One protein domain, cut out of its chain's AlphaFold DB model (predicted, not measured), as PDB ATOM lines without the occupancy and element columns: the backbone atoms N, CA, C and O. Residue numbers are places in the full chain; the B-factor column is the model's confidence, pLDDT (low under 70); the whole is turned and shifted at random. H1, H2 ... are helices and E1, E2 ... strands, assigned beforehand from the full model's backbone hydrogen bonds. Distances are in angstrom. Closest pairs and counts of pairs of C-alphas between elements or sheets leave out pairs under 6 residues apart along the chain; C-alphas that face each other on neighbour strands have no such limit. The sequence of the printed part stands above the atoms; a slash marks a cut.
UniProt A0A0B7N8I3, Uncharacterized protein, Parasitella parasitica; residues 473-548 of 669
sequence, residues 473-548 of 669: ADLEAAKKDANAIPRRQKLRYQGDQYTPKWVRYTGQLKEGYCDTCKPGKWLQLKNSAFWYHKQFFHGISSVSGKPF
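AT A GLANCE: This is residues 473 to 548 of the 669 residues of an uncharacterized protein of Parasitella parasitica (UniProt A0A0B7N8I3). There is little regular structure: a small sheet, E1 E2 E3, lies between helix H1 at one end and, towards the other, helix H2 on the sheet and the loop 537 to 548. The printed part has 76 residues, 27 in named elements, class mixed, in the order H1 E1 E2 E3 H2. It is compact, radius of gyration of the C-alphas 12.5 A, yet elongated, 39 by 22 by 21 A.

HOW THE PARTS SIT: H1, residues 473 to 480, is not on the sheet of E1, 502 to 504, E2, 511 to 514, and E3, 521 to 524, a meander, each strand the antiparallel neighbour of the one before. Within hydrogen-bond range are N 504 and O 511, 2.9 A, in hairpin E1 and E2, and N 514 and O 521, 2.8 A, in hairpin E2 and E3. H2, residues 529 to 536, is on the sheet, height 9.8 A, and stands up from it at 45 degrees; its closest C-alphas to E3 are Phe 530 and Leu 523, 5.0 A. In H1 and H2 every O i to N i+4 pair is within hydrogen-bond range.

IN THESE COORDINATES: H1 begins at C-alpha 473, (134.262, 149.087, 232.776), and spans 10.7 A; E1 spans 7.1 A, E2 9.8 A, E3 10.2 A. H2, 10.5 A, ends at C-alpha 536, (111.332, 135.107, 238.939).

THE WHOLE: The C-alphas farthest apart, Lys 480 and Phe 548, are 39.3 A apart. The link H1 to E1 is long, 21 residues. The printed part has no cut, and no printed residue is under 70 in pLDDT.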
ATOM      1  N   ALA A 473     134.090 150.366 233.467       90.94
ATOM      2  CA  ALA A 473     134.262 149.087 232.776       90.94
ATOM      3  C   ALA A 473     133.371 148.950 231.522       90.94
ATOM      4  O   ALA A 473     133.777 148.328 230.539       90.94
ATOM      5  N   ASP A 474     132.179 149.558 231.513       90.25
ATOM      6  CA  ASP A 474     131.317 149.598 230.327       90.25
ATOM      7  C   ASP A 474     131.886 150.549 229.252       90.25
ATOM      8  O   ASP A 474     131.792 150.251 228.059       90.25
ATOM      9  N   LEU A 475     132.543 151.651 229.649       92.12
ATOM     10  CA  LEU A 475     133.295 152.521 228.729       92.12
ATOM     11  C   LEU A 475     134.537 151.824 228.165       92.12
ATOM     12  O   LEU A 475     134.867 152.013 226.995       92.12
ATOM     13  N   GLU A 476     135.245 151.024 228.960       94.62
ATOM     14  CA  GLU A 476     136.382 150.230 228.477       94.62
ATOM     15  C   GLU A 476     135.944 149.124 227.514       94.62
ATOM     16  O   GLU A 476     136.557 148.959 226.456       94.62
ATOM     17  N   ALA A 477     134.829 148.448 227.800       93.56
ATOM     18  CA  ALA A 477     134.209 147.520 226.859       93.56
ATOM     19  C   ALA A 477     133.827 148.222 225.540       93.56
ATOM     20  O   ALA A 477     134.147 147.708 224.470       93.56
ATOM     21  N   ALA A 478     133.234 149.422 225.605       94.62
ATOM     22  CA  ALA A 478     132.879 150.230 224.433       94.62
ATOM     23  C   ALA A 478     134.087 150.703 223.601       94.62
ATOM     24  O   ALA A 478     133.987 150.780 222.377       94.62
ATOM     25  N   LYS A 479     135.241 150.978 224.229       96.00
ATOM     26  CA  LYS A 479     136.502 151.273 223.514       96.00
ATOM     27  C   LYS A 479     137.029 150.058 222.740       96.00
ATOM     28  O   LYS A 479     137.711 150.238 221.734       96.00
ATOM     29  N   LYS A 480     136.758 148.837 223.220       95.88
ATOM     30  CA  LYS A 480     137.229 147.585 222.608       95.88
ATOM     31  C   LYS A 480     136.273 147.038 221.542       95.88
ATOM     32  O   LYS A 480     136.735 146.532 220.522       95.88
ATOM     33  N   ASP A 481     134.969 147.106 221.782       95.75
ATOM     34  CA  ASP A 481     133.924 146.674 220.854       95.75
ATOM     35  C   ASP A 481     132.811 147.727 220.819       95.75
ATOM     36  O   ASP A 481     132.100 147.930 221.803       95.75
ATOM     37  N   ALA A 482     132.609 148.356 219.659       95.19
ATOM     38  CA  ALA A 482     131.545 149.338 219.458       95.19
ATOM     39  C   ALA A 482     130.140 148.761 219.734       95.19
ATOM     40  O   ALA A 482     129.229 149.504 220.098       95.19
ATOM     41  N   ASN A 483     129.952 147.439 219.628       95.88
ATOM     42  CA  ASN A 483     128.688 146.794 219.977       95.88
ATOM     43  C   ASN A 483     128.425 146.776 221.494       95.88
ATOM     44  O   ASN A 483     127.273 146.591 221.890       95.88
ATOM     45  N   ALA A 484     129.438 146.958 222.350       96.00
ATOM     46  CA  ALA A 484     129.275 147.003 223.808       96.00
ATOM     47  C   ALA A 484     128.520 148.258 224.292       96.00
ATOM     48  O   ALA A 484     128.016 148.272 225.418       96.00
ATOM     49  N   ILE A 485     128.415 149.288 223.444       95.69
ATOM     50  CA  ILE A 485     127.663 150.515 223.718       95.69
ATOM     51  C   ILE A 485     126.169 150.177 223.923       95.69
ATOM     52  O   ILE A 485     125.561 149.530 223.062       95.69
ATOM     53  N   PRO A 486     125.540 150.624 225.028       97.12
ATOM     54  CA  PRO A 486     124.106 150.474 225.245       97.12
ATOM     55  C   PRO A 486     123.275 151.152 224.150       97.12
ATOM     56  O   PRO A 486     123.301 152.372 223.984       97.12
ATOM     57  N   ARG A 487     122.474 150.353 223.440       96.06
ATOM     58  CA  ARG A 487     121.510 150.802 222.423       96.06
ATOM     59  C   ARG A 487     120.079 150.512 222.876       96.06
ATOM     60  O   ARG A 487     119.815 149.454 223.456       96.06
ATOM     61  N   ARG A 488     119.143 151.432 222.609       96.19
ATOM     62  CA  ARG A 488     117.717 151.208 222.906       96.19
ATOM     63  C   ARG A 488     117.184 150.068 222.028       96.19
ATOM     64  O   ARG A 488     117.435 150.039 220.824       96.19
ATOM     65  N   GLN A 489     116.438 149.134 222.612       96.19
ATOM     66  CA  GLN A 489     115.667 148.125 221.884       96.19
ATOM     67  C   GLN A 489     114.182 148.511 221.900       96.19
ATOM     68  O   GLN A 489     113.628 148.869 222.937       96.19
ATOM     69  N   LYS A 490     113.519 148.384 220.745       96.38
ATOM     70  CA  LYS A 490     112.069 148.573 220.613       96.38
ATOM     71  C   LYS A 490     111.321 147.587 221.525       96.38
ATOM     72  O   LYS A 490     111.470 146.373 221.386       96.38
ATOM     73  N   LEU A 491     110.531 148.120 222.457       96.94
ATOM     74  CA  LEU A 491     109.644 147.337 223.325       96.94
ATOM     75  C   LEU A 491     108.511 146.697 222.504       96.94
ATOM     76  O   LEU A 491     108.133 147.225 221.457       96.94
ATOM     77  N   ARG A 492     107.930 145.589 222.987       96.25
ATOM     78  CA  ARG A 492     106.804 144.920 222.295       96.25
ATOM     79  C   ARG A 492     105.565 145.819 222.210       96.25
ATOM     80  O   ARG A 492     104.828 145.756 221.235       96.25
ATOM     81  N   TYR A 493     105.353 146.641 223.235       97.06
ATOM     82  CA  TYR A 493     104.338 147.690 223.322       97.06
ATOM     83  C   TYR A 493     104.745 148.695 224.419       97.06
ATOM     84  O   TYR A 493     105.682 148.456 225.188       97.06
ATOM     85  N   GLN A 494     104.052 149.832 224.504       96.25
ATOM     86  CA  GLN A 494     104.357 150.892 225.470       96.25
ATOM     87  C   GLN A 494     104.106 150.431 226.921       96.25
ATOM     88  O   GLN A 494     103.006 150.002 227.270       96.25
ATOM     89  N   GLY A 495     105.126 150.528 227.779       96.12
ATOM     90  CA  GLY A 495     105.041 150.099 229.182       96.12
ATOM     91  C   GLY A 495     105.245 148.594 229.418       96.12
ATOM     92  O   GLY A 495     104.905 148.102 230.493       96.12
ATOM     93  N   ASP A 496     105.790 147.860 228.442       97.81
ATOM     94  CA  ASP A 496     106.313 146.499 228.628       97.81
ATOM     95  C   ASP A 496     107.581 146.528 229.498       97.81
ATOM     96  O   ASP A 496     108.642 146.960 229.054       97.81
ATOM     97  N   GLN A 497     107.472 146.059 230.741       97.69
ATOM     98  CA  GLN A 497     108.575 145.988 231.707       97.69
ATOM     99  C   GLN A 497     109.390 144.690 231.586       97.69
ATOM    100  O   GLN A 497     110.382 144.524 232.302       97.69
ATOM    101  N   TYR A 498     108.964 143.750 230.734       98.25
ATOM    102  CA  TYR A 498     109.625 142.456 230.563       98.25
ATOM    103  C   TYR A 498     110.705 142.502 229.481       98.25
ATOM    104  O   TYR A 498     111.769 141.928 229.676       98.25
ATOM    105  N   THR A 499     110.475 143.205 228.366       98.19
ATOM    106  CA  THR A 499     111.500 143.418 227.324       98.19
ATOM    107  C   THR A 499     112.609 144.352 227.832       98.19
ATOM    108  O   THR A 499     112.299 145.362 228.463       98.19
ATOM    109  N   PRO A 500     113.902 144.077 227.559       97.94
ATOM    110  CA  PRO A 500     114.975 145.000 227.916       97.94
ATOM    111  C   PRO A 500     114.859 146.286 227.090       97.94
ATOM    112  O   PRO A 500     114.944 146.236 225.864       97.94
ATOM    113  N   LYS A 501     114.721 147.440 227.758       97.38
ATOM    114  CA  LYS A 501     114.808 148.769 227.120       97.38
ATOM    115  C   LYS A 501     116.159 148.990 226.439       97.38
ATOM    116  O   LYS A 501     116.229 149.611 225.386       97.38
ATOM    117  N   TRP A 502     117.222 148.487 227.063       97.81
ATOM    118  CA  TRP A 502     118.611 148.673 226.662       97.81
ATOM    119  C   TRP A 502     119.276 147.321 226.451       97.81
ATOM    120  O   TRP A 502     119.194 146.439 227.310       97.81
ATOM    121  N   VAL A 503     119.948 147.168 225.313       98.00
ATOM    122  CA  VAL A 503     120.736 145.980 224.977       98.00
ATOM    123  C   VAL A 503     122.121 146.376 224.490       98.00
ATOM    124  O   VAL A 503     122.315 147.476 223.975       98.00
ATOM    125  N   ARG A 504     123.075 145.460 224.621       97.69
ATOM    126  CA  ARG A 504     124.433 145.594 224.089       97.69
ATOM    127  C   ARG A 504     124.926 144.269 223.516       97.69
ATOM    128  O   ARG A 504     124.288 143.229 223.702       97.69
ATOM    129  N   TYR A 505     126.043 144.329 222.807       97.88
ATOM    130  CA  TYR A 505     126.607 143.275 221.968       97.88
ATOM    131  C   TYR A 505     125.630 142.767 220.887       97.88
ATOM    132  O   TYR A 505     124.512 143.268 220.689       97.88
ATOM    133  N   THR A 506     126.080 141.764 220.138       96.75
ATOM    134  CA  THR A 506     125.348 141.085 219.064       96.75
ATOM    135  C   THR A 506     125.482 139.564 219.199       96.75
ATOM    136  O   THR A 506     126.291 139.050 219.976       96.75
ATOM    137  N   GLY A 507     124.639 138.822 218.474       95.88
ATOM    138  CA  GLY A 507     124.705 137.361 218.393       95.88
ATOM    139  C   GLY A 507     124.729 136.654 219.755       95.88
ATOM    140  O   GLY A 507     123.823 136.809 220.572       95.88
ATOM    141  N   GLN A 508     125.773 135.851 219.976       96.19
ATOM    142  CA  GLN A 508     125.931 134.983 221.151       96.19
ATOM    143  C   GLN A 508     126.143 135.759 222.461       96.19
ATOM    144  O   GLN A 508     125.736 135.275 223.516       96.19
ATOM    145  N   LEU A 509     126.763 136.942 222.388       96.69
ATOM    146  CA  LEU A 509     127.119 137.775 223.542       96.69
ATOM    147  C   LEU A 509     126.036 138.805 223.892       96.69
ATOM    148  O   LEU A 509     126.234 139.590 224.811       96.69
ATOM    149  N   LYS A 510     124.899 138.837 223.174       97.81
ATOM    150  CA  LYS A 510     123.868 139.867 223.368       97.81
ATOM    151  C   LYS A 510     123.353 139.887 224.814       97.81
ATOM    152  O   LYS A 510     122.772 138.909 225.295       97.81
ATOM    153  N   GLU A 511     123.495 141.037 225.463       98.25
ATOM    154  CA  GLU A 511     123.052 141.309 226.831       98.25
ATOM    155  C   GLU A 511     121.935 142.353 226.862       98.25
ATOM    156  O   GLU A 511     121.802 143.173 225.954       98.25
ATOM    157  N   GLY A 512     121.124 142.313 227.918       98.19
ATOM    158  CA  GLY A 512     120.056 143.266 228.202       98.19
ATOM    159  C   GLY A 512     120.154 143.782 229.630       98.19
ATOM    160  O   GLY A 512     120.549 143.046 230.537       98.19
ATOM    161  N   TYR A 513     119.811 145.054 229.818       98.06
ATOM    162  CA  TYR A 513     119.869 145.725 231.112       98.06
ATOM    163  C   TYR A 513     118.577 145.512 231.902       98.06
ATOM    164  O   TYR A 513     117.484 145.840 231.428       98.06
ATOM    165  N   CYS A 514     118.689 144.982 233.119       98.00
ATOM    166  CA  CYS A 514     117.592 144.940 234.074       98.00
ATOM    167  C   CYS A 514     117.543 146.257 234.862       98.00
ATOM    168  O   CYS A 514     118.272 146.439 235.838       98.00
ATOM    169  N   ASP A 515     116.643 147.143 234.440       96.44
ATOM    170  CA  ASP A 515     116.310 148.426 235.073       96.44
ATOM    171  C   ASP A 515     115.576 148.290 236.421       96.44
ATOM    172  O   ASP A 515     115.403 149.263 237.149       96.44
ATOM    173  N   THR A 516     115.135 147.078 236.768       96.50
ATOM    174  CA  THR A 516     114.425 146.779 238.024       96.50
ATOM    175  C   THR A 516     115.376 146.363 239.159       96.50
ATOM    176  O   THR A 516     114.977 146.349 240.324       96.50
ATOM    177  N   CYS A 517     116.645 146.062 238.853       97.12
ATOM    178  CA  CYS A 517     117.694 145.882 239.858       97.12
ATOM    179  C   CYS A 517     118.241 147.230 240.357       97.12
ATOM    180  O   CYS A 517     118.235 148.226 239.636       97.12
ATOM    181  N   LYS A 518     118.769 147.247 241.587       95.19
ATOM    182  CA  LYS A 518     119.502 148.386 242.159       95.19
ATOM    183  C   LYS A 518     120.810 147.892 242.802       95.19
ATOM    184  O   LYS A 518     120.722 147.223 243.830       95.19
ATOM    185  N   PRO A 519     121.996 148.195 242.232       94.69
ATOM    186  CA  PRO A 519     122.208 148.800 240.909       94.69
ATOM    187  C   PRO A 519     121.648 147.922 239.775       94.69
ATOM    188  O   PRO A 519     121.475 146.716 239.950       94.69
ATOM    189  N   GLY A 520     121.348 148.524 238.619       95.25
ATOM    190  CA  GLY A 520     120.842 147.797 237.450       95.25
ATOM    191  C   GLY A 520     121.859 146.790 236.899       95.25
ATOM    192  O   GLY A 520     123.068 146.967 237.064       95.25
ATOM    193  N   LYS A 521     121.380 145.709 236.272       96.44
ATOM    194  CA  LYS A 521     122.208 144.522 235.978       96.44
ATOM    195  C   LYS A 521     122.158 144.100 234.509       96.44
ATOM    196  O   LYS A 521     121.081 143.814 233.991       96.44
ATOM    197  N   TRP A 522     123.318 143.984 233.865       97.50
ATOM    198  CA  TRP A 522     123.453 143.354 232.547       97.50
ATOM    199  C   TRP A 522     123.335 141.828 232.648       97.50
ATOM    200  O   TRP A 522     123.935 141.210 233.529       97.50
ATOM    201  N   LEU A 523     122.542 141.217 231.762       97.94
ATOM    202  CA  LEU A 523     122.310 139.769 231.711       97.94
ATOM    203  C   LEU A 523     122.199 139.276 230.265       97.94
ATOM    204  O   LEU A 523     121.586 139.929 229.421       97.94
ATOM    205  N   GLN A 524     122.736 138.088 229.985       98.06
ATOM    206  CA  GLN A 524     122.713 137.493 228.646       98.06
ATOM    207  C   GLN A 524     121.292 137.108 228.204       98.06
ATOM    208  O   GLN A 524     120.550 136.438 228.932       98.06
ATOM    209  N   LEU A 525     120.933 137.477 226.970       97.62
ATOM    210  CA  LEU A 525     119.662 137.094 226.344       97.62
ATOM    211  C   LEU A 525     119.701 135.661 225.811       97.62
ATOM    212  O   LEU A 525     118.710 134.946 225.951       97.62
ATOM    213  N   LYS A 526     120.824 135.233 225.212       95.31
ATOM    214  CA  LYS A 526     120.912 133.923 224.540       95.31
ATOM    215  C   LYS A 526     120.613 132.759 225.485       95.31
ATOM    216  O   LYS A 526     119.831 131.884 225.138       95.31
ATOM    217  N   ASN A 527     121.204 132.760 226.676       95.75
ATOM    218  CA  ASN A 527     120.999 131.696 227.661       95.75
ATOM    219  C   ASN A 527     119.701 131.902 228.473       95.75
ATOM    220  O   ASN A 527     119.527 131.313 229.535       95.75
ATOM    221  N   SER A 528     118.791 132.775 228.017       96.38
ATOM    222  CA  SER A 528     117.537 133.176 228.679       96.38
ATOM    223  C   SER A 528     117.656 133.745 230.105       96.38
ATOM    224  O   SER A 528     116.642 134.033 230.736       96.38
ATOM    225  N   ALA A 529     118.877 133.998 230.589       98.12
ATOM    226  CA  ALA A 529     119.151 134.475 231.943       98.12
ATOM    227  C   ALA A 529     118.433 135.797 232.264       98.12
ATOM    228  O   ALA A 529     117.835 135.926 233.330       98.12
ATOM    229  N   PHE A 530     118.421 136.749 231.323       98.44
ATOM    230  CA  PHE A 530     117.652 137.991 231.465       98.44
ATOM    231  C   PHE A 530     116.139 137.737 231.651       98.44
ATOM    232  O   PHE A 530     115.509 138.328 232.528       98.44
ATOM    233  N   TRP A 531     115.563 136.828 230.858       98.12
ATOM    234  CA  TRP A 531     114.129 136.526 230.851       98.12
ATOM    235  C   TRP A 531     113.677 135.845 232.148       98.12
ATOM    236  O   TRP A 531     112.744 136.315 232.801       98.12
ATOM    237  N   TYR A 532     114.384 134.793 232.574       97.94
ATOM    238  CA  TYR A 532     114.109 134.131 233.852       97.94
ATOM    239  C   TYR A 532     114.319 135.069 235.041       97.94
ATOM    240  O   TYR A 532     113.539 135.037 235.990       97.94
ATOM    241  N   HIS A 533     115.314 135.956 234.983       98.25
ATOM    242  CA  HIS A 533     115.527 136.947 236.028       98.25
ATOM    243  C   HIS A 533     114.355 137.938 236.143       98.25
ATOM    244  O   HIS A 533     113.807 138.103 237.235       98.25
ATOM    245  N   LYS A 534     113.890 138.523 235.027       97.88
ATOM    246  CA  LYS A 534     112.678 139.365 235.006       97.88
ATOM    247  C   LYS A 534     111.440 138.613 235.518       97.88
ATOM    248  O   LYS A 534     110.673 139.193 236.289       97.88
ATOM    249  N   GLN A 535     111.260 137.337 235.158       97.75
ATOM    250  CA  GLN A 535     110.087 136.566 235.590       97.75
ATOM    251  C   GLN A 535     110.123 136.162 237.071       97.75
ATOM    252  O   GLN A 535     109.103 136.291 237.744       97.75
ATOM    253  N   PHE A 536     111.258 135.681 237.588       96.19
ATOM    254  CA  PHE A 536     111.332 135.107 238.939       96.19
ATOM    255  C   PHE A 536     111.772 136.106 240.019       96.19
ATOM    256  O   PHE A 536     111.160 136.135 241.080       96.19
ATOM    257  N   PHE A 537     112.775 136.958 239.766       96.81
ATOM    258  CA  PHE A 537     113.278 137.903 240.782       96.81
ATOM    259  C   PHE A 537     112.424 139.171 240.888       96.81
ATOM    260  O   PHE A 537     112.300 139.746 241.966       96.81
ATOM    261  N   HIS A 538     111.830 139.611 239.776       97.00
ATOM    262  CA  HIS A 538     110.973 140.802 239.742       97.00
ATOM    263  C   HIS A 538     109.485 140.481 239.587       97.00
ATOM    264  O   HIS A 538     108.657 141.391 239.625       97.00
ATOM    265  N   GLY A 539     109.131 139.203 239.417       96.56
ATOM    266  CA  GLY A 539     107.743 138.784 239.258       96.56
ATOM    267  C   GLY A 539     107.072 139.378 238.019       96.56
ATOM    268  O   GLY A 539     105.878 139.643 238.068       96.56
ATOM    269  N   ILE A 540     107.798 139.666 236.934       97.75
ATOM    270  CA  ILE A 540     107.221 140.301 235.739       97.75
ATOM    271  C   ILE A 540     106.778 139.216 234.755       97.75
ATOM    272  O   ILE A 540     107.587 138.425 234.273       97.75
ATOM    273  N   SER A 541     105.484 139.181 234.435       96.75
ATOM    274  CA  SER A 541     104.919 138.191 233.516       96.75
ATOM    275  C   SER A 541     105.480 138.355 232.104       96.75
ATOM    276  O   SER A 541     105.393 139.429 231.509       96.75
ATOM    277  N   SER A 542     105.955 137.255 231.522       96.62
ATOM    278  CA  SER A 542     106.348 137.184 230.113       96.62
ATOM    279  C   SER A 542     105.208 137.543 229.150       96.62
ATOM    280  O   SER A 542     105.453 138.184 228.126       96.62
ATOM    281  N   VAL A 543     103.962 137.197 229.496       95.88
ATOM    282  CA  VAL A 543     102.766 137.426 228.668       95.88
ATOM    283  C   VAL A 543     102.255 138.862 228.788       95.88
ATOM    284  O   VAL A 543     102.116 139.541 227.776       95.88
ATOM    285  N   SER A 544     101.984 139.346 230.007       96.69
ATOM    286  CA  SER A 544     101.390 140.682 230.213       96.69
ATOM    287  C   SER A 544     102.413 141.816 230.345       96.69
ATOM    288  O   SER A 544     102.008 142.967 230.531       96.69
ATOM    289  N   GLY A 545     103.713 141.481 230.317       97.31
ATOM    290  CA  GLY A 545     104.870 142.376 230.453       97.31
ATOM    291  C   GLY A 545     104.819 143.309 231.662       97.31
ATOM    292  O   GLY A 545     105.411 144.385 231.648       97.31
ATOM    293  N   LYS A 546     104.071 142.924 232.695       97.25
ATOM    294  CA  LYS A 546     103.808 143.695 233.912       97.25
ATOM    295  C   LYS A 546     104.063 142.812 235.137       97.25
ATOM    296  O   LYS A 546     103.990 141.585 235.011       97.25
ATOM    297  N   PRO A 547     104.347 143.398 236.313       96.81
ATOM    298  CA  PRO A 547     104.429 142.652 237.561       96.81
ATOM    299  C   PRO A 547     103.162 141.819 237.793       96.81
ATOM    300  O   PRO A 547     102.049 142.280 237.512       96.81
ATOM    301  N   PHE A 548     103.321 140.603 238.311       94.38
ATOM    302  CA  PHE A 548     102.213 139.782 238.775       94.38
ATOM    303  C   PHE A 548     101.418 140.564 239.825       94.38
ATOM    304  O   PHE A 548     101.980 141.212 240.711       94.38
TER     305      PHE A 548